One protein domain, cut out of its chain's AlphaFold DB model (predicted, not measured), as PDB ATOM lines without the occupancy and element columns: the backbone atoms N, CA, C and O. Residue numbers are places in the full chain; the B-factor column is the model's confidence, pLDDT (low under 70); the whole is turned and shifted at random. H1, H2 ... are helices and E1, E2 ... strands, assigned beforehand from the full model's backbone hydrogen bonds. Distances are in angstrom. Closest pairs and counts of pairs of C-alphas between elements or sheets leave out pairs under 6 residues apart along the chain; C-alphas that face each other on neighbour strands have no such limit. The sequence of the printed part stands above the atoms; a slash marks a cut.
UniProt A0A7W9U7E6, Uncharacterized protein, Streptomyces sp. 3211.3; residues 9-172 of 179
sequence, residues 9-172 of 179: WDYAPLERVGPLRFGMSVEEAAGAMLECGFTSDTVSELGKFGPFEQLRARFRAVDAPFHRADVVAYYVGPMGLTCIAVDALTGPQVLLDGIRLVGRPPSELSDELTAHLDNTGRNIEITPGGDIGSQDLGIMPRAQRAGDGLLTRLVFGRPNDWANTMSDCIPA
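AT A GLANCE: This is residues 9 to 172 of the 179 residues of an uncharacterized protein of Streptomyces sp. 3211.3 (UniProt A0A7W9U7E6). One strongly twisted sheet of seven strands makes a long wall through the domain, curling round H1 near E2 and E4 and bearing H2 near E8 and E9. A small two-stranded parallel pair, E1 and E7, lies between the two helices along the longest axis. The printed part has 164 residues with two named helices and nine named strands, which follow along the chain as E1, H1, E2, E3, E4, E5, E6, E7, H2, E8 and E9; the large sheet is branched, E4 having three neighbours, E2, E3 and E5, and its neighbour pairs are antiparallel. The class is mixed, helices and strands, with 81 residues, under half, in named elements. The whole is compact, with a radius of gyration of the C-alphas of 15.1 A and spans of 39 by 38 by 25 A.

IN THESE COORDINATES: The large sheet holds E2, residues 38 to 40; E3, residues 44 to 49; E4, residues 52 to 61, 29.7 A long; E5, residues 71 to 76, 16.8 A; E6, residues 80 to 86, 17.8 A; E8, residues 139 to 146, 20.6 A; and E9, residues 149 to 157, 25.6 A, with C-alpha 157 at (94.721, 25.498, 67.369). H1 is residues 26 to 35, 14.5 A, and H2 is residues 106 to 119, 19.8 A. E1, residues 9 to 12, begins with C-alpha 9 at (91.977, 29.768, 52.096), and E7 is residues 93 to 96.

HOW THE PARTS SIT: E3, E4, E5 and E6 form a meander, each strand the antiparallel neighbour of the one before. E2 and E3 lie on one side of E4, E5 on the other side; N 39 and O 60 are 2.8 A apart, N 46 and O 54 2.9 A, and N 57 and O 73 2.9 A. E5 and E6 are a hairpin, with N 74 and O 83 at 2.8 A. E9 is the antiparallel neighbour of E6, with N 156 and O 84 at 2.7 A, and forms a hairpin with E8, with N 142 and O 153 at 2.8 A. H1 is on this sheet; its closest C-alphas to E2 are those of Ala 30 and Ser 40, 6.4 A apart. H2 is on it too, over E9 at a height of 11.9 A over the sheet, and runs along the strands at 15 degrees on the local plane; the closest C-alphas are those of Pro 106 and Thr 152, 5.4 A apart. H1 and H2 are apart. E1 and E7 are parallel, with N 11 and O 95 at 2.8 A. In H1 and H2 every O i to N i+4 pair is within hydrogen-bond range.

THE WHOLE: The C-alphas of Phe 66 and Gly 121, the two farthest apart, are 42.6 A from each other. The printed part has no cut; the links E1 to H1 and H2 to E8 are long. Mean pLDDT of the printed part is 93.3, and no printed residue is under 70.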
ATOM      1  N   TRP A   9      91.491  31.012  51.518       97.88
ATOM      2  CA  TRP A   9      91.977  29.768  52.096       97.88
ATOM      3  C   TRP A   9      90.823  28.932  52.630       97.88
ATOM      4  O   TRP A   9      89.975  29.428  53.367       97.88
ATOM      5  N   ASP A  10      90.846  27.638  52.332       98.06
ATOM      6  CA  ASP A  10      89.951  26.680  52.972       98.06
ATOM      7  C   ASP A  10      90.482  26.266  54.348       98.06
ATOM      8  O   ASP A  10      91.687  26.065  54.544       98.06
ATOM      9  N   TYR A  11      89.563  26.070  55.288       98.50
ATOM     10  CA  TYR A  11      89.837  25.499  56.596       98.50
ATOM     11  C   TYR A  11      89.318  24.065  56.689       98.50
ATOM     12  O   TYR A  11      88.139  23.805  56.463       98.50
ATOM     13  N   ALA A  12      90.199  23.137  57.067       98.00
ATOM     14  CA  ALA A  12      89.808  21.803  57.507       98.00
ATOM     15  C   ALA A  12      90.063  21.708  59.020       98.00
ATOM     16  O   ALA A  12      91.235  21.726  59.425       98.00
ATOM     17  N   PRO A  13      89.003  21.625  59.850       96.56
ATOM     18  CA  PRO A  13      89.116  21.638  61.302       96.56
ATOM     19  C   PRO A  13      90.191  20.703  61.849       96.56
ATOM     20  O   PRO A  13      90.217  19.521  61.511       96.56
ATOM     21  N   LEU A  14      91.074  21.247  62.694       95.25
ATOM     22  CA  LEU A  14      92.164  20.518  63.363       95.25
ATOM     23  C   LEU A  14      93.186  19.853  62.417       95.25
ATOM     24  O   LEU A  14      94.075  19.136  62.879       95.25
ATOM     25  N   GLU A  15      93.110  20.108  61.109       97.19
ATOM     26  CA  GLU A  15      93.992  19.513  60.101       97.19
ATOM     27  C   GLU A  15      94.819  20.573  59.364       97.19
ATOM     28  O   GLU A  15      96.052  20.488  59.364       97.19
ATOM     29  N   ARG A  16      94.171  21.565  58.735       97.94
ATOM     30  CA  ARG A  16      94.861  22.578  57.918       97.94
ATOM     31  C   ARG A  16      94.137  23.918  57.859       97.94
ATOM     32  O   ARG A  16      92.911  23.956  57.875       97.94
ATOM     33  N   VAL A  17      94.907  24.981  57.649       98.50
ATOM     34  CA  VAL A  17      94.457  26.346  57.347       98.50
ATOM     35  C   VAL A  17      95.172  26.789  56.067       98.50
ATOM     36  O   VAL A  17      96.359  27.113  56.097       98.50
ATOM     37  N   GLY A  18      94.480  26.741  54.924       98.00
ATOM     38  CA  GLY A  18      95.098  26.974  53.616       98.00
ATOM     39  C   GLY A  18      96.289  26.028  53.361       98.00
ATOM     40  O   GLY A  18      96.109  24.808  53.451       98.00
ATOM     41  N   PRO A  19      97.497  26.547  53.056       97.94
ATOM     42  CA  PRO A  19      98.689  25.727  52.819       97.94
ATOM     43  C   PRO A  19      99.296  25.130  54.099       97.94
ATOM     44  O   PRO A  19     100.087  24.189  54.023       97.94
ATOM     45  N   LEU A  20      98.941  25.646  55.280       98.62
ATOM     46  CA  LEU A  20      99.531  25.236  56.551       98.62
ATOM     47  C   LEU A  20      98.789  24.041  57.150       98.62
ATOM     48  O   LEU A  20      97.577  24.096  57.353       98.62
ATOM     49  N   ARG A  21      99.520  22.978  57.493       98.31
ATOM     50  CA  ARG A  21      98.986  21.782  58.163       98.31
ATOM     51  C   ARG A  21      99.543  21.669  59.573       98.31
ATOM     52  O   ARG A  21     100.744  21.827  59.783       98.31
ATOM     53  N   PHE A  22      98.683  21.352  60.536       96.69
ATOM     54  CA  PHE A  22      99.145  21.089  61.897       96.69
ATOM     55  C   PHE A  22     100.098  19.887  61.912       96.69
ATOM     56  O   PHE A  22      99.815  18.861  61.293       96.69
ATOM     57  N   GLY A  23     101.211  20.020  62.632       95.62
ATOM     58  CA  GLY A  23     102.301  19.046  62.665       95.62
ATOM     59  C   GLY A  23     103.473  19.349  61.730       95.62
ATOM     60  O   GLY A  23     104.516  18.723  61.883       95.62
ATOM     61  N   MET A  24     103.344  20.311  60.806       97.62
ATOM     62  CA  MET A  24     104.451  20.706  59.922       97.62
ATOM     63  C   MET A  24     105.666  21.202  60.707       97.62
ATOM     64  O   MET A  24     105.524  21.900  61.718       97.62
ATOM     65  N   SER A  25     106.863  20.917  60.195       97.25
ATOM     66  CA  SER A  25     108.078  21.605  60.630       97.25
ATOM     67  C   SER A  25     108.072  23.072  60.178       97.25
ATOM     68  O   SER A  25     107.246  23.515  59.372       97.25
ATOM     69  N   VAL A  26     109.018  23.853  60.700       97.38
ATOM     70  CA  VAL A  26     109.237  25.239  60.271       97.38
ATOM     71  C   VAL A  26     109.555  25.306  58.773       97.38
ATOM     72  O   VAL A  26     109.022  26.159  58.067       97.38
ATOM     73  N   GLU A  27     110.399  24.401  58.283       97.19
ATOM     74  CA  GLU A  27     110.849  24.340  56.893       97.19
ATOM     75  C   GLU A  27     109.712  23.949  55.948       97.19
ATOM     76  O   GLU A  27     109.542  24.576  54.903       97.19
ATOM     77  N   GLU A  28     108.905  22.953  56.325       98.31
ATOM     78  CA  GLU A  28     107.733  22.527  55.552       98.31
ATOM     79  C   GLU A  28     106.711  23.659  55.426       98.31
ATOM     80  O   GLU A  28     106.245  23.961  54.326       98.31
ATOM     81  N   ALA A  29     106.410  24.335  56.540       98.25
ATOM     82  CA  ALA A  29     105.513  25.483  56.547       98.25
ATOM     83  C   ALA A  29     106.068  26.644  55.707       98.25
ATOM     84  O   ALA A  29     105.325  27.264  54.950       98.25
ATOM     85  N   ALA A  30     107.372  26.927  55.800       98.06
ATOM     86  CA  ALA A  30     108.012  27.966  54.997       98.06
ATOM     87  C   ALA A  30     107.959  27.665  53.494       98.06
ATOM     88  O   ALA A  30     107.661  28.566  52.712       98.06
ATOM     89  N   GLY A  31     108.185  26.410  53.096       98.12
ATOM     90  CA  GLY A  31     108.049  25.968  51.708       98.12
ATOM     91  C   GLY A  31     106.620  26.121  51.186       98.12
ATOM     92  O   GLY A  31     106.411  26.769  50.163       98.12
ATOM     93  N   ALA A  32     105.633  25.612  51.929       98.12
ATOM     94  CA  ALA A  32     104.223  25.688  51.543       98.12
ATOM     95  C   ALA A  32     103.723  27.140  51.432       98.12
ATOM     96  O   ALA A  32     102.991  27.491  50.509       98.12
ATOM     97  N   MET A  33     104.153  28.013  52.347       98.06
ATOM     98  CA  MET A  33     103.817  29.437  52.308       98.06
ATOM     99  C   MET A  33     104.469  30.153  51.119       98.06
ATOM    100  O   MET A  33     103.825  30.992  50.486       98.06
ATOM    101  N   LEU A  34     105.710  29.796  50.775       97.44
ATOM    102  CA  LEU A  34     106.414  30.360  49.623       97.44
ATOM    103  C   LEU A  34     105.735  30.026  48.295       97.44
ATOM    104  O   LEU A  34     105.591  30.908  47.448       97.44
ATOM    105  N   GLU A  35     105.262  28.792  48.131       96.44
ATOM    106  CA  GLU A  35     104.496  28.372  46.950       96.44
ATOM    107  C   GLU A  35     103.191  29.169  46.778       96.44
ATOM    108  O   GLU A  35     102.737  29.376  45.653       96.44
ATOM    109  N   CYS A  36     102.629  29.679  47.877       94.81
ATOM    110  CA  CYS A  36     101.433  30.521  47.890       94.81
ATOM    111  C   CYS A  36     101.729  32.033  47.881       94.81
ATOM    112  O   CYS A  36     100.834  32.826  48.164       94.81
ATOM    113  N   GLY A  37     102.961  32.461  47.587       95.50
ATOM    114  CA  GLY A  37     103.296  33.887  47.475       95.50
ATOM    115  C   GLY A  37     103.506  34.607  48.812       95.50
ATOM    116  O   GLY A  37     103.442  35.839  48.871       95.50
ATOM    117  N   PHE A  38     103.796  33.864  49.882       96.88
ATOM    118  CA  PHE A  38     104.185  34.413  51.179       96.88
ATOM    119  C   PHE A  38     105.682  34.217  51.437       96.88
ATOM    120  O   PHE A  38     106.310  33.279  50.970       96.88
ATOM    121  N   THR A  39     106.279  35.096  52.227       96.12
ATOM    122  CA  THR A  39     107.654  34.969  52.712       96.12
ATOM    123  C   THR A  39     107.665  34.957  54.233       96.12
ATOM    124  O   THR A  39     106.791  35.563  54.863       96.12
ATOM    125  N   SER A  40     108.627  34.250  54.826       94.62
ATOM    126  CA  SER A  40     108.801  34.168  56.273       94.62
ATOM    127  C   SER A  40     109.919  35.076  56.774       94.62
ATOM    128  O   SER A  40     110.956  35.249  56.133       94.62
ATOM    129  N   ASP A  41     109.723  35.621  57.970       90.00
ATOM    130  CA  ASP A  41     110.819  36.175  58.761       90.00
ATOM    131  C   ASP A  41     111.682  35.057  59.371       90.00
ATOM    132  O   ASP A  41     111.279  33.892  59.445       90.00
ATOM    133  N   THR A  42     112.853  35.426  59.899       89.19
ATOM    134  CA  THR A  42     113.634  34.535  60.767       89.19
ATOM    135  C   THR A  42     112.788  34.072  61.954       89.19
ATOM    136  O   THR A  42     112.173  34.884  62.652       89.19
ATOM    137  N   VAL A  43     112.780  32.759  62.191       94.06
ATOM    138  CA  VAL A  43     112.058  32.159  63.315       94.06
ATOM    139  C   VAL A  43     112.577  32.709  64.637       94.06
ATOM    140  O   VAL A  43     113.781  32.857  64.841       94.06
ATOM    141  N   SER A  44     111.647  33.049  65.525       92.50
ATOM    142  CA  SER A  44     111.934  33.559  66.864       92.50
ATOM    143  C   SER A  44     111.616  32.493  67.911       92.50
ATOM    144  O   SER A  44     110.547  31.887  67.849       92.50
ATOM    145  N   GLU A  45     112.492  32.314  68.898       92.38
ATOM    146  CA  GLU A  45     112.177  31.563  70.117       92.38
ATOM    147  C   GLU A  45     111.288  32.428  71.021       92.38
ATOM    148  O   GLU A  45     111.615  33.584  71.304       92.38
ATOM    149  N   LEU A  46     110.143  31.892  71.442       87.69
ATOM    150  CA  LEU A  46     109.246  32.556  72.394       87.69
ATOM    151  C   LEU A  46     109.504  32.117  73.833       87.69
ATOM    152  O   LEU A  46     109.215  32.858  74.771       87.69
ATOM    153  N   GLY A  47     110.044  30.913  74.012       86.38
ATOM    154  CA  GLY A  47     110.354  30.341  75.310       86.38
ATOM    155  C   GLY A  47     110.024  28.858  75.352       86.38
ATOM    156  O   GLY A  47     110.321  28.116  74.417       86.38
ATOM    157  N   LYS A  48     109.416  28.416  76.456       84.00
ATOM    158  CA  LYS A  48     109.115  27.001  76.692       84.00
ATOM    159  C   LYS A  48     107.635  26.749  76.927       84.00
ATOM    160  O   LYS A  48     106.989  27.469  77.683       84.00
ATOM    161  N   PHE A  49     107.148  25.653  76.361       79.19
ATOM    162  CA  PHE A  49     105.862  25.045  76.661       79.19
ATOM    163  C   PHE A  49     106.108  23.726  77.401       79.19
ATOM    164  O   PHE A  49     106.412  22.689  76.808       79.19
ATOM    165  N   GLY A  50     106.081  23.790  78.735       83.25
ATOM    166  CA  GLY A  50     106.562  22.695  79.578       83.25
ATOM    167  C   GLY A  50     108.045  22.387  79.298       83.25
ATOM    168  O   GLY A  50     108.880  23.284  79.442       83.25
ATOM    169  N   PRO A  51     108.408  21.146  78.919       87.25
ATOM    170  CA  PRO A  51     109.785  20.787  78.590       87.25
ATOM    171  C   PRO A  51     110.195  21.177  77.160       87.25
ATOM    172  O   PRO A  51     111.373  21.058  76.828       87.25
ATOM    173  N   PHE A  52     109.253  21.605  76.316       89.88
ATOM    174  CA  PHE A  52     109.477  21.807  74.887       89.88
ATOM    175  C   PHE A  52     109.750  23.267  74.554       89.88
ATOM    176  O   PHE A  52     109.203  24.171  75.180       89.88
ATOM    177  N   GLU A  53     110.584  23.494  73.547       90.94
ATOM    178  CA  GLU A  53     110.792  24.816  72.965       90.94
ATOM    179  C   GLU A  53     109.540  25.268  72.208       90.94
ATOM    180  O   GLU A  53     108.895  24.465  71.527       90.94
ATOM    181  N   GLN A  54     109.208  26.551  72.334       91.56
ATOM    182  CA  GLN A  54     108.148  27.197  71.580       91.56
ATOM    183  C   GLN A  54     108.752  28.210  70.608       91.56
ATOM    184  O   GLN A  54     109.455  29.139  71.011       91.56
ATOM    185  N   LEU A  55     108.436  28.043  69.328       94.44
ATOM    186  CA  LEU A  55     108.940  28.875  68.240       94.44
ATOM    187  C   LEU A  55     107.805  29.628  67.552       94.44
ATOM    188  O   LEU A  55     106.647  29.207  67.581       94.44
ATOM    189  N   ARG A  56     108.162  30.714  66.869       95.44
ATOM    190  CA  ARG A  56     107.255  31.521  66.056       95.44
ATOM    191  C   ARG A  56     107.859  31.841  64.701       95.44
ATOM    192  O   ARG A  56     108.941  32.425  64.631       95.44
ATOM    193  N   ALA A  57     107.101  31.577  63.645       96.31
ATOM    194  CA  ALA A  57     107.347  32.111  62.312       96.31
ATOM    195  C   ALA A  57     106.257  33.130  61.962       96.31
ATOM    196  O   ALA A  57     105.078  32.920  62.244       96.31
ATOM    197  N   ARG A  58     106.651  34.250  61.354       97.00
ATOM    198  CA  ARG A  58     105.715  35.242  60.816       97.00
ATOM    199  C   ARG A  58     105.806  35.210  59.308       97.00
ATOM    200  O   ARG A  58     106.910  35.246  58.770       97.00
ATOM    201  N   PHE A  59     104.654  35.169  58.663       97.50
ATOM    202  CA  PHE A  59     104.520  35.171  57.222       97.50
ATOM    203  C   PHE A  59     103.823  36.441  56.764       97.50
ATOM    204  O   PHE A  59     102.895  36.930  57.411       97.50
ATOM    205  N   ARG A  60     104.251  36.948  55.617       96.44
ATOM    206  CA  ARG A  60     103.615  38.066  54.921       96.44
ATOM    207  C   ARG A  60     103.628  37.816  53.425       96.44
ATOM    208  O   ARG A  60     104.505  37.095  52.954       96.44
ATOM    209  N   ALA A  61     102.706  38.409  52.678       94.88
ATOM    210  CA  ALA A  61     102.801  38.403  51.220       94.88
ATOM    211  C   ALA A  61     104.176  38.948  50.771       94.88
ATOM    212  O   ALA A  61     104.717  39.855  51.409       94.88
ATOM    213  N   VAL A  62     104.756  38.400  49.698       92.50
ATOM    214  CA  VAL A  62     106.133  38.724  49.254       92.50
ATOM    215  C   VAL A  62     106.362  40.231  49.068       92.50
ATOM    216  O   VAL A  62     107.404  40.744  49.471       92.50
ATOM    217  N   ASP A  63     105.365  40.951  48.555       88.81
ATOM    218  CA  ASP A  63     105.442  42.397  48.300       88.81
ATOM    219  C   ASP A  63     105.001  43.268  49.495       88.81
ATOM    220  O   ASP A  63     104.908  44.495  49.396       88.81
ATOM    221  N   ALA A  64     104.691  42.659  50.644       90.69
ATOM    222  CA  ALA A  64     104.210  43.376  51.817       90.69
ATOM    223  C   ALA A  64     105.350  44.021  52.639       90.69
ATOM    224  O   ALA A  64     106.469  43.499  52.693       90.69
ATOM    225  N   PRO A  65     105.072  45.131  53.359       88.88
ATOM    226  CA  PRO A  65     106.042  45.761  54.253       88.88
ATOM    227  C   PRO A  65     106.585  44.807  55.322       88.88
ATOM    228  O   PRO A  65     105.847  43.991  55.869       88.88
ATOM    229  N   PHE A  66     107.856  44.970  55.698       84.00
ATOM    230  CA  PHE A  66     108.536  43.978  56.540       84.00
ATOM    231  C   PHE A  66     107.976  43.817  57.962       84.00
ATOM    232  O   PHE A  66     108.149  42.783  58.598       84.00
ATOM    233  N   HIS A  67     107.324  44.850  58.485       83.00
ATOM    234  CA  HIS A  67     106.755  44.845  59.830       83.00
ATOM    235  C   HIS A  67     105.374  44.179  59.890       83.00
ATOM    236  O   HIS A  67     104.829  44.018  60.978       83.00
ATOM    237  N   ARG A  68     104.795  43.823  58.738       87.94
ATOM    238  CA  ARG A  68     103.482  43.186  58.635       87.94
ATOM    239  C   ARG A  68     103.604  41.680  58.859       87.94
ATOM    240  O   ARG A  68     104.549  41.060  58.376       87.94
ATOM    241  N   ALA A  69     102.628  41.107  59.554       93.25
ATOM    242  CA  ALA A  69     102.480  39.667  59.728       93.25
ATOM    243  C   ALA A  69     101.044  39.276  59.367       93.25
ATOM    244  O   ALA A  69     100.119  39.518  60.131       93.25
ATOM    245  N   ASP A  70     100.875  38.703  58.180       96.06
ATOM    246  CA  ASP A  70      99.582  38.248  57.659       96.06
ATOM    247  C   ASP A  70      99.118  36.964  58.333       96.06
ATOM    248  O   ASP A  70      97.931  36.773  58.599       96.06
ATOM    249  N   VAL A  71     100.083  36.089  58.611       97.81
ATOM    250  CA  VAL A  71      99.881  34.827  59.306       97.81
ATOM    251  C   VAL A  71     101.030  34.634  60.282       97.81
ATOM    252  O   VAL A  71     102.194  34.859  59.949       97.81
ATOM    253  N   VAL A  72     100.717  34.206  61.496       97.38
ATOM    254  CA  VAL A  72     101.700  33.835  62.511       97.38
ATOM    255  C   VAL A  72     101.523  32.357  62.814       97.38
ATOM    256  O   VAL A  72     100.425  31.914  63.131       97.38
ATOM    257  N   ALA A  73     102.597  31.590  62.694       97.12
ATOM    258  CA  ALA A  73     102.618  30.169  62.992       97.12
ATOM    259  C   ALA A  73     103.445  29.919  64.249       97.12
ATOM    260  O   ALA A  73     104.550  30.453  64.396       97.12
ATOM    261  N   TYR A  74     102.914  29.085  65.130       95.56
ATOM    262  CA  TYR A  74     103.524  28.732  66.397       95.56
ATOM    263  C   TYR A  74     103.793  27.240  66.450       95.56
ATOM    264  O   TYR A  74     102.931  26.418  66.132       95.56
ATOM    265  N   TYR A  75     105.000  26.907  66.880       94.12
ATOM    266  CA  TYR A  75     105.499  25.543  66.892       94.12
ATOM    267  C   TYR A  75     105.875  25.157  68.310       94.12
ATOM    268  O   TYR A  75     106.381  25.985  69.069       94.12
ATOM    269  N   VAL A  76     105.664  23.891  68.645       92.56
ATOM    270  CA  VAL A  76     106.085  23.312  69.920       92.56
ATOM    271  C   VAL A  76     106.913  22.072  69.630       92.56
ATOM    272  O   VAL A  76     106.380  21.109  69.090       92.56
ATOM    273  N   GLY A  77     108.192  22.091  70.020       87.12
ATOM    274  CA  GLY A  77     109.168  20.995  69.930       87.12
ATOM    275  C   GLY A  77     108.790  19.816  69.011       87.12
ATOM    276  O   GLY A  77     108.643  20.002  67.806       87.12
ATOM    277  N   PRO A  78     108.628  18.586  69.529       89.56
ATOM    278  CA  PRO A  78     108.377  17.402  68.698       89.56
ATOM    279  C   PRO A  78     107.003  17.393  68.000       89.56
ATOM    280  O   PRO A  78     106.713  16.469  67.249       89.56
ATOM    281  N   MET A  79     106.145  18.377  68.270       91.69
ATOM    282  CA  MET A  79     104.763  18.445  67.792       91.69
ATOM    283  C   MET A  79     104.635  19.226  66.483       91.69
ATOM    284  O   MET A  79     103.599  19.135  65.833       91.69
ATOM    285  N   GLY A  80     105.658  20.000  66.106       94.62
ATOM    286  CA  GLY A  80     105.610  20.871  64.933       94.62
ATOM    287  C   GLY A  80     104.611  22.018  65.110       94.62
ATOM    288  O   GLY A  80     104.461  22.557  66.208       94.62
ATOM    289  N   LEU A  81     103.958  22.416  64.020       96.00
ATOM    290  CA  LEU A  81     102.968  23.492  63.981       96.00
ATOM    291  C   LEU A  81     101.720  23.131  64.797       96.00
ATOM    292  O   LEU A  81     100.981  22.218  64.426       96.00
ATOM    293  N   THR A  82     101.449  23.870  65.872       94.50
ATOM    294  CA  THR A  82     100.315  23.613  66.781       94.50
ATOM    295  C   THR A  82      99.274  24.727  66.792       94.50
ATOM    296  O   THR A  82      98.116  24.473  67.130       94.50
ATOM    297  N   CYS A  83      99.656  25.948  66.408       95.88
ATOM    298  CA  CYS A  83      98.760  27.097  66.386       95.88
ATOM    299  C   CYS A  83      99.069  28.032  65.207       95.88
ATOM    300  O   CYS A  83     100.227  28.247  64.849       95.88
ATOM    301  N   ILE A  84      98.017  28.570  64.592       97.81
ATOM    302  CA  ILE A  84      98.078  29.482  63.448       97.81
ATOM    303  C   ILE A  84      97.172  30.668  63.758       97.81
ATOM    304  O   ILE A  84      95.984  30.481  63.989       97.81
ATOM    305  N   ALA A  85      97.695  31.885  63.725       97.38
ATOM    306  CA  ALA A  85      96.903  33.100  63.834       97.38
ATOM    307  C   ALA A  85      96.895  33.845  62.498       97.38
ATOM    308  O   ALA A  85      97.937  33.999  61.863       97.38
ATOM    309  N   VAL A  86      95.723  34.303  62.064       98.00
ATOM    310  CA  VAL A  86      95.531  35.002  60.789       98.00
ATOM    311  C   VAL A  86      95.055  36.419  61.054       98.00
ATOM    312  O   VAL A  86      94.015  36.617  61.689       98.00
ATOM    313  N   ASP A  87      95.811  37.397  60.554       96.31
ATOM    314  CA  ASP A  87      95.524  38.815  60.746       96.31
ATOM    315  C   ASP A  87      94.166  39.208  60.148       96.31
ATOM    316  O   ASP A  87      93.837  38.873  59.004       96.31
ATOM    317  N   ALA A  88      93.377  39.950  60.927       95.62
ATOM    318  CA  ALA A  88      92.018  40.319  60.554       95.62
ATOM    319  C   ALA A  88      91.959  41.174  59.281       95.62
ATOM    320  O   ALA A  88      91.063  41.003  58.451       95.62
ATOM    321  N   LEU A  89      92.901  42.102  59.121       93.19
ATOM    322  CA  LEU A  89      92.885  43.110  58.067       93.19
ATOM    323  C   LEU A  89      93.672  42.652  56.844       93.19
ATOM    324  O   LEU A  89      93.278  42.917  55.706       93.19
ATOM    325  N   THR A  90      94.799  41.995  57.082       93.81
ATOM    326  CA  THR A  90      95.818  41.794  56.067       93.81
ATOM    327  C   THR A  90      96.081  40.334  55.726       93.81
ATOM    328  O   THR A  90      96.602  40.059  54.644       93.81
ATOM    329  N   GLY A  91      95.681  39.406  56.595       95.75
ATOM    330  CA  GLY A  91      95.811  37.973  56.364       95.75
ATOM    331  C   GLY A  91      94.966  37.465  55.191       95.75
ATOM    332  O   GLY A  91      94.154  38.200  54.633       95.75
ATOM    333  N   PRO A  92      95.087  36.194  54.802       96.75
ATOM    334  CA  PRO A  92      94.110  35.538  53.933       96.75
ATOM    335  C   PRO A  92      92.694  35.548  54.539       96.75
ATOM    336  O   PRO A  92      92.513  35.660  55.753       96.75
ATOM    337  N   GLN A  93      91.678  35.437  53.688       96.38
ATOM    338  CA  GLN A  93      90.310  35.138  54.105       96.38
ATOM    339  C   GLN A  93      90.185  33.627  54.272       96.38
ATOM    340  O   GLN A  93      90.403  32.884  53.320       96.38
ATOM    341  N   VAL A  94      89.822  33.171  55.467       98.19
ATOM    342  CA  VAL A  94      89.691  31.738  55.752       98.19
ATOM    343  C   VAL A  94      88.216  31.338  55.758       98.19
ATOM    344  O   VAL A  94      87.412  31.992  56.423       98.19
ATOM    345  N   LEU A  95      87.871  30.282  55.024       97.81
ATOM    346  CA  LEU A  95      86.513  29.771  54.844       97.81
ATOM    347  C   LEU A  95      86.324  28.428  55.557       97.81
ATOM    348  O   LEU A  95      87.157  27.535  55.432       97.81
ATOM    349  N   LEU A  96      85.194  28.266  56.244       97.50
ATOM    350  CA  LEU A  96      84.707  26.991  56.776       97.50
ATOM    351  C   LEU A  96      83.259  26.805  56.333       97.50
ATOM    352  O   LEU A  96      82.403  27.589  56.727       97.50
ATOM    353  N   ASP A  97      82.983  25.796  55.505       95.00
ATOM    354  CA  ASP A  97      81.630  25.493  55.010       95.00
ATOM    355  C   ASP A  97      80.888  26.721  54.437       95.00
ATOM    356  O   ASP A  97      79.692  26.913  54.635       95.00
ATOM    357  N   GLY A  98      81.627  27.583  53.727       93.50
ATOM    358  CA  GLY A  98      81.116  28.831  53.144       93.50
ATOM    359  C   GLY A  98      81.099  30.034  54.096       93.50
ATOM    360  O   GLY A  98      80.934  31.162  53.635       93.50
ATOM    361  N   ILE A  99      81.343  29.828  55.391       96.38
ATOM    362  CA  ILE A  99      81.443  30.889  56.394       96.38
ATOM    363  C   ILE A  99      82.836  31.492  56.328       96.38
ATOM    364  O   ILE A  99      83.843  30.820  56.556       96.38
ATOM    365  N   ARG A 100      82.907  32.792  56.059       96.44
ATOM    366  CA  ARG A 100      84.161  33.541  56.135       96.44
ATOM    367  C   ARG A 100      84.477  33.858  57.588       96.44
ATOM    368  O   ARG A 100      83.709  34.558  58.241       96.44
ATOM    369  N   LEU A 101      85.598  33.343  58.080       97.44
ATOM    370  CA  LEU A 101      85.995  33.433  59.483       97.44
ATOM    371  C   LEU A 101      86.812  34.695  59.785       97.44
ATOM    372  O   LEU A 101      86.686  35.273  60.857       97.44
ATOM    373  N   VAL A 102      87.647  35.148  58.849       97.31
ATOM    374  CA  VAL A 102      88.589  36.259  59.071       97.31
ATOM    375  C   VAL A 102      88.023  37.575  58.535       97.31
ATOM    376  O   VAL A 102      87.318  37.607  57.530       97.31
ATOM    377  N   GLY A 103      88.352  38.687  59.192       94.88
ATOM    378  CA  GLY A 103      88.163  40.032  58.647       94.88
ATOM    379  C   GLY A 103      86.723  40.531  58.625       94.88
ATOM    380  O   GLY A 103      86.420  41.449  57.870       94.88
ATOM    381  N   ARG A 104      85.842  39.938  59.432       94.25
ATOM    382  CA  ARG A 104      84.440  40.352  59.587       94.25
ATOM    383  C   ARG A 104      84.213  41.094  60.896       94.25
ATOM    384  O   ARG A 104      85.015  40.922  61.807       94.25
ATOM    385  N   PRO A 105      83.131  41.868  61.046       95.56
ATOM    386  CA  PRO A 105      82.717  42.344  62.358       95.56
ATOM    387  C   PRO A 105      82.506  41.161  63.327       95.56
ATOM    388  O   PRO A 105      81.849  40.187  62.946       95.56
ATOM    389  N   PRO A 106      83.007  41.231  64.576       95.62
ATOM    390  CA  PRO A 106      82.879  40.133  65.539       95.62
ATOM    391  C   PRO A 106      81.437  39.683  65.799       95.62
ATOM    392  O   PRO A 106      81.180  38.487  65.930       95.62
ATOM    393  N   SER A 107      80.484  40.623  65.804       95.12
ATOM    394  CA  SER A 107      79.059  40.319  65.983       95.12
ATOM    395  C   SER A 107      78.495  39.485  64.835       95.12
ATOM    396  O   SER A 107      77.831  38.486  65.079       95.12
ATOM    397  N   GLU A 108      78.810  39.842  63.585       96.69
ATOM    398  CA  GLU A 108      78.307  39.114  62.413       96.69
ATOM    399  C   GLU A 108      78.853  37.689  62.355       96.69
ATOM    400  O   GLU A 108      78.119  36.750  62.051       96.69
ATOM    401  N   LEU A 109      80.145  37.516  62.657       97.06
ATOM    402  CA  LEU A 109      80.729  36.183  62.719       97.06
ATOM    403  C   LEU A 109      80.135  35.364  63.869       97.06
ATOM    404  O   LEU A 109      79.886  34.177  63.688       97.06
ATOM    405  N   SER A 110      79.915  35.978  65.034       96.25
ATOM    406  CA  SER A 110      79.350  35.286  66.196       96.25
ATOM    407  C   SER A 110      77.949  34.751  65.911       96.25
ATOM    408  O   SER A 110      77.668  33.599  66.243       96.25
ATOM    409  N   ASP A 111      77.099  35.539  65.249       96.62
ATOM    410  CA  ASP A 111      75.749  35.114  64.866       96.62
ATOM    411  C   ASP A 111      75.790  33.919  63.899       96.62
ATOM    412  O   ASP A 111      75.091  32.919  64.091       96.62
ATOM    413  N   GLU A 112      76.650  33.981  62.878       97.06
ATOM    414  CA  GLU A 112      76.752  32.933  61.860       97.06
ATOM    415  C   GLU A 112      77.414  31.652  62.388       97.06
ATOM    416  O   GLU A 112      76.936  30.551  62.107       97.06
ATOM    417  N   LEU A 113      78.463  31.773  63.212       96.56
ATOM    418  CA  LEU A 113      79.084  30.627  63.882       96.56
ATOM    419  C   LEU A 113      78.122  29.960  64.862       96.56
ATOM    420  O   LEU A 113      78.061  28.735  64.894       96.56
ATOM    421  N   THR A 114      77.346  30.735  65.621       97.19
ATOM    422  CA  THR A 114      76.331  30.187  66.533       97.19
ATOM    423  C   THR A 114      75.331  29.327  65.767       97.19
ATOM    424  O   THR A 114      75.096  28.178  66.138       97.19
ATOM    425  N   ALA A 115      74.796  29.848  64.660       97.00
ATOM    426  CA  ALA A 115      73.867  29.108  63.813       97.00
ATOM    427  C   ALA A 115      74.511  27.846  63.215       97.00
ATOM    428  O   ALA A 115      73.887  26.789  63.172       97.00
ATOM    429  N   HIS A 116      75.761  27.929  62.757       96.69
ATOM    430  CA  HIS A 116      76.479  26.782  62.203       96.69
ATOM    431  C   HIS A 116      76.739  25.680  63.239       96.69
ATOM    432  O   HIS A 116      76.520  24.501  62.956       96.69
ATOM    433  N   LEU A 117      77.190  26.052  64.438       96.50
ATOM    434  CA  LEU A 117      77.458  25.107  65.522       96.50
ATOM    435  C   LEU A 117      76.172  24.406  65.968       96.50
ATOM    436  O   LEU A 117      76.166  23.181  66.074       96.50
ATOM    437  N   ASP A 118      75.072  25.146  66.116       96.44
ATOM    438  CA  ASP A 118      73.762  24.575  66.450       96.44
ATOM    439  C   ASP A 118      73.275  23.605  65.358       96.44
ATOM    440  O   ASP A 118      72.956  22.446  65.629       96.44
ATOM    441  N   ASN A 119      73.346  24.019  64.086       96.44
ATOM    442  CA  ASN A 119      72.944  23.191  62.942       96.44
ATOM    443  C   ASN A 119      73.785  21.914  62.777       96.44
ATOM    444  O   ASN A 119      73.310  20.932  62.204       96.44
ATOM    445  N   THR A 120      75.033  21.919  63.249       95.19
ATOM    446  CA  THR A 120      75.937  20.760  63.199       95.19
ATOM    447  C   THR A 120      75.966  19.962  64.504       95.19
ATOM    448  O   THR A 120      76.699  18.976  64.597       95.19
ATOM    449  N   GLY A 121      75.150  20.339  65.498       94.38
ATOM    450  CA  GLY A 121      75.057  19.666  66.793       94.38
ATOM    451  C   GLY A 121      76.330  19.774  67.636       94.38
ATOM    452  O   GLY A 121      76.629  18.865  68.411       94.38
ATOM    453  N   ARG A 122      77.103  20.847  67.451       93.75
ATOM    454  CA  ARG A 122      78.354  21.117  68.166       93.75
ATOM    455  C   ARG A 122      78.123  22.047  69.348       93.75
ATOM    456  O   ARG A 122      77.177  22.830  69.375       93.75
ATOM    457  N   ASN A 123      79.028  21.982  70.320       91.31
ATOM    458  CA  ASN A 123      78.974  22.879  71.467       91.31
ATOM    459  C   ASN A 123      79.322  24.312  71.052       91.31
ATOM    460  O   ASN A 123      80.279  24.548  70.311       91.31
ATOM    461  N   ILE A 124      78.550  25.260  71.578       90.75
ATOM    462  CA  ILE A 124      78.828  26.691  71.477       90.75
ATOM    463  C   ILE A 124      79.661  27.091  72.689       90.75
ATOM    464  O   ILE A 124      79.260  26.866  73.833       90.75
ATOM    465  N   GLU A 125      80.810  27.708  72.439       92.44
ATOM    466  CA  GLU A 125      81.718  28.177  73.478       92.44
ATOM    467  C   GLU A 125      81.921  29.680  73.373       92.44
ATOM    468  O   GLU A 125      81.969  30.244  72.281       92.44
ATOM    469  N   ILE A 126      82.083  30.325  74.524       92.12
ATOM    470  CA  ILE A 126      82.427  31.741  74.598       92.12
ATOM    471  C   ILE A 126      83.915  31.828  74.917       92.12
ATOM    472  O   ILE A 126      84.373  31.312  75.939       92.12
ATOM    473  N   THR A 127      84.677  32.466  74.032       89.56
ATOM    474  CA  THR A 127      86.110  32.680  74.227       89.56
ATOM    475  C   THR A 127      86.342  33.681  75.365       89.56
ATOM    476  O   THR A 127      85.455  34.472  75.694       89.56
ATOM    477  N   PRO A 128      87.551  33.745  75.952       84.00
ATOM    478  CA  PRO A 128      87.875  34.781  76.938       84.00
ATOM    479  C   PRO A 128      87.690  36.220  76.426       84.00
ATOM    480  O   PRO A 128      87.533  37.136  77.228       84.00
ATOM    481  N   GLY A 129      87.707  36.424  75.101       82.88
ATOM    482  CA  GLY A 129      87.429  37.710  74.457       82.88
ATOM    483  C   GLY A 129      85.940  38.053  74.333       82.88
ATOM    484  O   GLY A 129      85.619  39.177  73.962       82.88
ATOM    485  N   GLY A 130      85.041  37.118  74.662       89.56
ATOM    486  CA  GLY A 130      83.589  37.273  74.534       89.56
ATOM    487  C   GLY A 130      83.024  36.874  73.166       89.56
ATOM    488  O   GLY A 130      81.818  36.990  72.966       89.56
ATOM    489  N   ASP A 131      83.869  36.397  72.249       93.31
ATOM    490  CA  ASP A 131      83.470  35.924  70.920       93.31
ATOM    491  C   ASP A 131      83.017  34.452  70.957       93.31
ATOM    492  O   ASP A 131      83.342  33.717  71.892       93.31
ATOM    493  N   ILE A 132      82.305  33.990  69.925       95.75
ATOM    494  CA  ILE A 132      81.892  32.582  69.799       95.75
ATOM    495  C   ILE A 132      83.016  31.743  69.183       95.75
ATOM    496  O   ILE A 132      83.428  31.991  68.053       95.75
ATOM    497  N   GLY A 133      83.507  30.744  69.915       94.00
ATOM    498  CA  GLY A 133      84.537  29.794  69.480       94.00
ATOM    499  C   GLY A 133      84.054  28.343  69.516       94.00
ATOM    500  O   GLY A 133      82.885  28.069  69.783       94.00
ATOM    501  N   SER A 134      84.957  27.401  69.232       94.62
ATOM    502  CA  SER A 134      84.642  25.967  69.311       94.62
ATOM    503  C   SER A 134      85.897  25.103  69.445       94.62
ATOM    504  O   SER A 134      86.660  25.007  68.477       94.62
ATOM    505  N   GLN A 135      86.068  24.415  70.588       91.06
ATOM    506  CA  GLN A 135      87.122  23.402  70.775       91.06
ATOM    507  C   GLN A 135      87.122  22.383  69.629       91.06
ATOM    508  O   GLN A 135      88.174  22.096  69.055       91.06
ATOM    509  N   ASP A 136      85.941  21.869  69.276       92.25
ATOM    510  CA  ASP A 136      85.781  20.804  68.282       92.25
ATOM    511  C   ASP A 136      86.246  21.219  66.884       92.25
ATOM    512  O   ASP A 136      86.682  20.381  66.092       92.25
ATOM    513  N   LEU A 137      86.121  22.509  66.566       94.81
ATOM    514  CA  LEU A 137      86.578  23.063  65.301       94.81
ATOM    515  C   LEU A 137      87.992  23.627  65.376       94.81
ATOM    516  O   LEU A 137      88.531  23.978  64.333       94.81
ATOM    517  N   GLY A 138      88.607  23.749  66.551       94.69
ATOM    518  CA  GLY A 138      89.938  24.340  66.672       94.69
ATOM    519  C   GLY A 138      89.985  25.844  66.395       94.69
ATOM    520  O   GLY A 138      91.045  26.331  66.025       94.69
ATOM    521  N   ILE A 139      88.872  26.579  66.539       94.94
ATOM    522  CA  ILE A 139      88.791  28.029  66.287       94.94
ATOM    523  C   ILE A 139      88.584  28.867  67.558       94.94
ATOM    524  O   ILE A 139      87.678  28.622  68.353       94.94
ATOM    525  N   MET A 140      89.381  29.924  67.700       94.62
ATOM    526  CA  MET A 140      89.202  30.980  68.692       94.62
ATOM    527  C   MET A 140      89.208  32.345  67.989       94.62
ATOM    528  O   MET A 140      90.278  32.904  67.718       94.62
ATOM    529  N   PRO A 141      88.024  32.895  67.670       95.25
ATOM    530  CA  PRO A 141      87.913  34.256  67.166       95.25
ATOM    531  C   PRO A 141      88.391  35.290  68.181       95.25
ATOM    532  O   PRO A 141      88.281  35.096  69.395       95.25
ATOM    533  N   ARG A 142      88.948  36.383  67.657       92.62
ATOM    534  CA  ARG A 142      89.445  37.516  68.430       92.62
ATOM    535  C   ARG A 142      89.128  38.818  67.715       92.62
ATOM    536  O   ARG A 142      89.548  39.025  66.578       92.62
ATOM    537  N   ALA A 143      88.465  39.739  68.400       93.12
ATOM    538  CA  ALA A 143      88.360  41.110  67.920       93.12
ATOM    539  C   ALA A 143      89.754  41.765  67.822       93.12
ATOM    540  O   ALA A 143      90.499  41.788  68.799       93.12
ATOM    541  N   GLN A 144      90.083  42.323  66.657       93.31
ATOM    542  CA  GLN A 144      91.299  43.080  66.359       93.31
ATOM    543  C   GLN A 144      90.914  44.462  65.817       93.31
ATOM    544  O   GLN A 144      90.025  44.600  64.971       93.31
ATOM    545  N   ARG A 145      91.587  45.513  66.295       91.75
ATOM    546  CA  ARG A 145      91.315  46.888  65.859       91.75
ATOM    547  C   ARG A 145      91.839  47.130  64.446       91.75
ATOM    548  O   ARG A 145      93.014  46.908  64.171       91.75
ATOM    549  N   ALA A 146      90.978  47.645  63.576       89.81
ATOM    550  CA  ALA A 146      91.301  48.026  62.207       89.81
ATOM    551  C   ALA A 146      90.784  49.450  61.953       89.81
ATOM    552  O   ALA A 146      89.628  49.664  61.588       89.81
ATOM    553  N   GLY A 147      91.644  50.440  62.209       88.25
ATOM    554  CA  GLY A 147      91.251  51.850  62.200       88.25
ATOM    555  C   GLY A 147      90.210  52.144  63.283       88.25
ATOM    556  O   GLY A 147      90.470  51.934  64.471       88.25
ATOM    557  N   ASP A 148      89.035  52.607  62.860       89.94
ATOM    558  CA  ASP A 148      87.907  52.925  63.745       89.94
ATOM    559  C   ASP A 148      86.979  51.727  64.009       89.94
ATOM    560  O   ASP A 148      86.075  51.820  64.838       89.94
ATOM    561  N   GLY A 149      87.203  50.599  63.327       91.12
ATOM    562  CA  GLY A 149      86.403  49.383  63.451       91.12
ATOM    563  C   GLY A 149      87.102  48.254  64.209       91.12
ATOM    564  O   GLY A 149      88.305  48.291  64.484       91.12
ATOM    565  N   LEU A 150      86.322  47.217  64.511       94.19
ATOM    566  CA  LEU A 150      86.812  45.917  64.960       94.19
ATOM    567  C   LEU A 150      86.539  44.888  63.867       94.19
ATOM    568  O   LEU A 150      85.420  44.809  63.362       94.19
ATOM    569  N   LEU A 151      87.560  44.107  63.534       95.88
ATOM    570  CA  LEU A 151      87.470  42.965  62.633       95.88
ATOM    571  C   LEU A 151      87.952  41.709  63.355       95.88
ATOM    572  O   LEU A 151      88.763  41.785  64.273       95.88
ATOM    573  N   THR A 152      87.490  40.547  62.921       96.19
ATOM    574  CA  THR A 152      87.865  39.280  63.533       96.19
ATOM    575  C   THR A 152      89.207  38.785  62.995       96.19
ATOM    576  O   THR A 152      89.340  38.452  61.816       96.19
ATOM    577  N   ARG A 153      90.192  38.689  63.887       95.50
ATOM    578  CA  ARG A 153      91.387  37.847  63.763       95.50
ATOM    579  C   ARG A 153      91.001  36.430  64.169       95.50
ATOM    580  O   ARG A 153      90.297  36.258  65.163       95.50
ATOM    581  N   LEU A 154      91.478  35.414  63.459       96.38
ATOM    582  CA  LEU A 154      91.272  34.030  63.892       96.38
ATOM    583  C   LEU A 154      92.554  33.420  64.417       96.38
ATOM    584  O   LEU A 154      93.592  33.506  63.766       96.38
ATOM    585  N   VAL A 155      92.432  32.742  65.552       96.62
ATOM    586  CA  VAL A 155      93.440  31.819  66.053       96.62
ATOM    587  C   VAL A 155      92.913  30.402  65.873       96.62
ATOM    588  O   VAL A 155      91.837  30.058  66.361       96.62
ATOM    589  N   PHE A 156      93.676  29.589  65.160       96.69
ATOM    590  CA  PHE A 156      93.441  28.173  64.958       96.69
ATOM    591  C   PHE A 156      94.405  27.381  65.833       96.69
ATOM    592  O   PHE A 156      95.596  27.696  65.892       96.69
ATOM    593  N   GLY A 157      93.915  26.345  66.499       94.38
ATOM    594  CA  GLY A 157      94.721  25.498  67.369       94.38
ATOM    595  C   GLY A 157      94.324  24.040  67.245       94.38
ATOM    596  O   GLY A 157      93.155  23.724  67.025       94.38
ATOM    597  N   ARG A 158      95.303  23.150  67.408       91.88
ATOM    598  CA  ARG A 158      95.074  21.706  67.452       91.88
ATOM    599  C   ARG A 158      95.520  21.141  68.806       91.88
ATOM    600  O   ARG A 158      96.733  21.073  69.032       91.88
ATOM    601  N   PRO A 159      94.576  20.682  69.654       87.31
ATOM    602  CA  PRO A 159      94.896  19.924  70.860       87.31
ATOM    603  C   PRO A 159      95.806  18.739  70.550       87.31
ATOM    604  O   PRO A 159      95.745  18.140  69.472       87.31
ATOM    605  N   ASN A 160      96.662  18.402  71.499       82.19
ATOM    606  CA  ASN A 160      97.667  17.358  71.358       82.19
ATOM    607  C   ASN A 160      97.968  16.728  72.724       82.19
ATOM    608  O   ASN A 160      97.429  17.152  73.743       82.19
ATOM    609  N   ASP A 161      98.857  15.737  72.756       80.19
ATOM    610  CA  ASP A 161      99.147  14.956  73.969       80.19
ATOM    611  C   ASP A 161      99.670  15.788  75.159       80.19
ATOM    612  O   ASP A 161      99.702  15.293  76.285       80.19
ATOM    613  N   TRP A 162     100.092  17.039  74.935       82.31
ATOM    614  CA  TRP A 162     100.565  17.955  75.979       82.31
ATOM    615  C   TRP A 162      99.628  19.151  76.219       82.31
ATOM    616  O   TRP A 162      99.711  19.803  77.259       82.31
ATOM    617  N   ALA A 163      98.736  19.434  75.273       82.12
ATOM    618  CA  ALA A 163      97.775  20.527  75.300       82.12
ATOM    619  C   ALA A 163      96.363  19.945  75.143       82.12
ATOM    620  O   ALA A 163      95.899  19.683  74.031       82.12
ATOM    621  N   ASN A 164      95.704  19.712  76.280       80.25
ATOM    622  CA  ASN A 164      94.430  18.989  76.364       80.25
ATOM    623  C   ASN A 164      93.282  19.711  75.650       80.25
ATOM    624  O   ASN A 164      92.346  19.072  75.173       80.25
ATOM    625  N   THR A 165      93.339  21.039  75.606       83.50
ATOM    626  CA  THR A 165      92.347  21.893  74.956       83.50
ATOM    627  C   THR A 165      93.001  22.779  73.904       83.50
ATOM    628  O   THR A 165      94.220  22.972  73.882       83.50
ATOM    629  N   MET A 166      92.184  23.366  73.032       83.94
ATOM    630  CA  MET A 166      92.655  24.352  72.065       83.94
ATOM    631  C   MET A 166      93.319  25.520  72.797       83.94
ATOM    632  O   MET A 166      94.340  26.009  72.338       83.94
ATOM    633  N   SER A 167      92.772  25.913  73.954       80.44
ATOM    634  CA  SER A 167      93.215  27.048  74.761       80.44
ATOM    635  C   SER A 167      94.619  26.819  75.306       80.44
ATOM    636  O   SER A 167      95.409  27.754  75.370       80.44
ATOM    637  N   ASP A 168      94.959  25.563  75.612       81.50
ATOM    638  CA  ASP A 168      96.303  25.169  76.041       81.50
ATOM    639  C   ASP A 168      97.330  25.261  74.901       81.50
ATOM    640  O   ASP A 168      98.527  25.355  75.153       81.50
ATOM    641  N   CYS A 169      96.883  25.250  73.641       81.00
ATOM    642  CA  CYS A 169      97.757  25.379  72.473       81.00
ATOM    643  C   CYS A 169      98.108  26.836  72.152       81.00
ATOM    644  O   CYS A 169      98.999  27.078  71.334       81.00
ATOM    645  N   ILE A 170      97.386  27.800  72.731       84.31
ATOM    646  CA  ILE A 170      97.472  29.205  72.339       84.31
ATOM    647  C   ILE A 170      98.617  29.882  73.099       84.31
ATOM    648  O   ILE A 170      98.604  29.924  74.332       84.31
ATOM    649  N   PRO A 171      99.611  30.443  72.393       85.00
ATOM    650  CA  PRO A 171     100.707  31.167  73.022       85.00
ATOM    651  C   PRO A 171     100.219  32.362  73.844       85.00
ATOM    652  O   PRO A 171      99.235  33.022  73.500       85.00
ATOM    653  N   ALA A 172     100.970  32.705  74.894       81.94
ATOM    654  CA  ALA A 172     100.642  33.825  75.776       81.94
ATOM    655  C   ALA A 172     100.496  35.164  75.027       81.94
ATOM    656  O   ALA A 172      99.617  35.950  75.372       81.94
TER     657      ALA A 172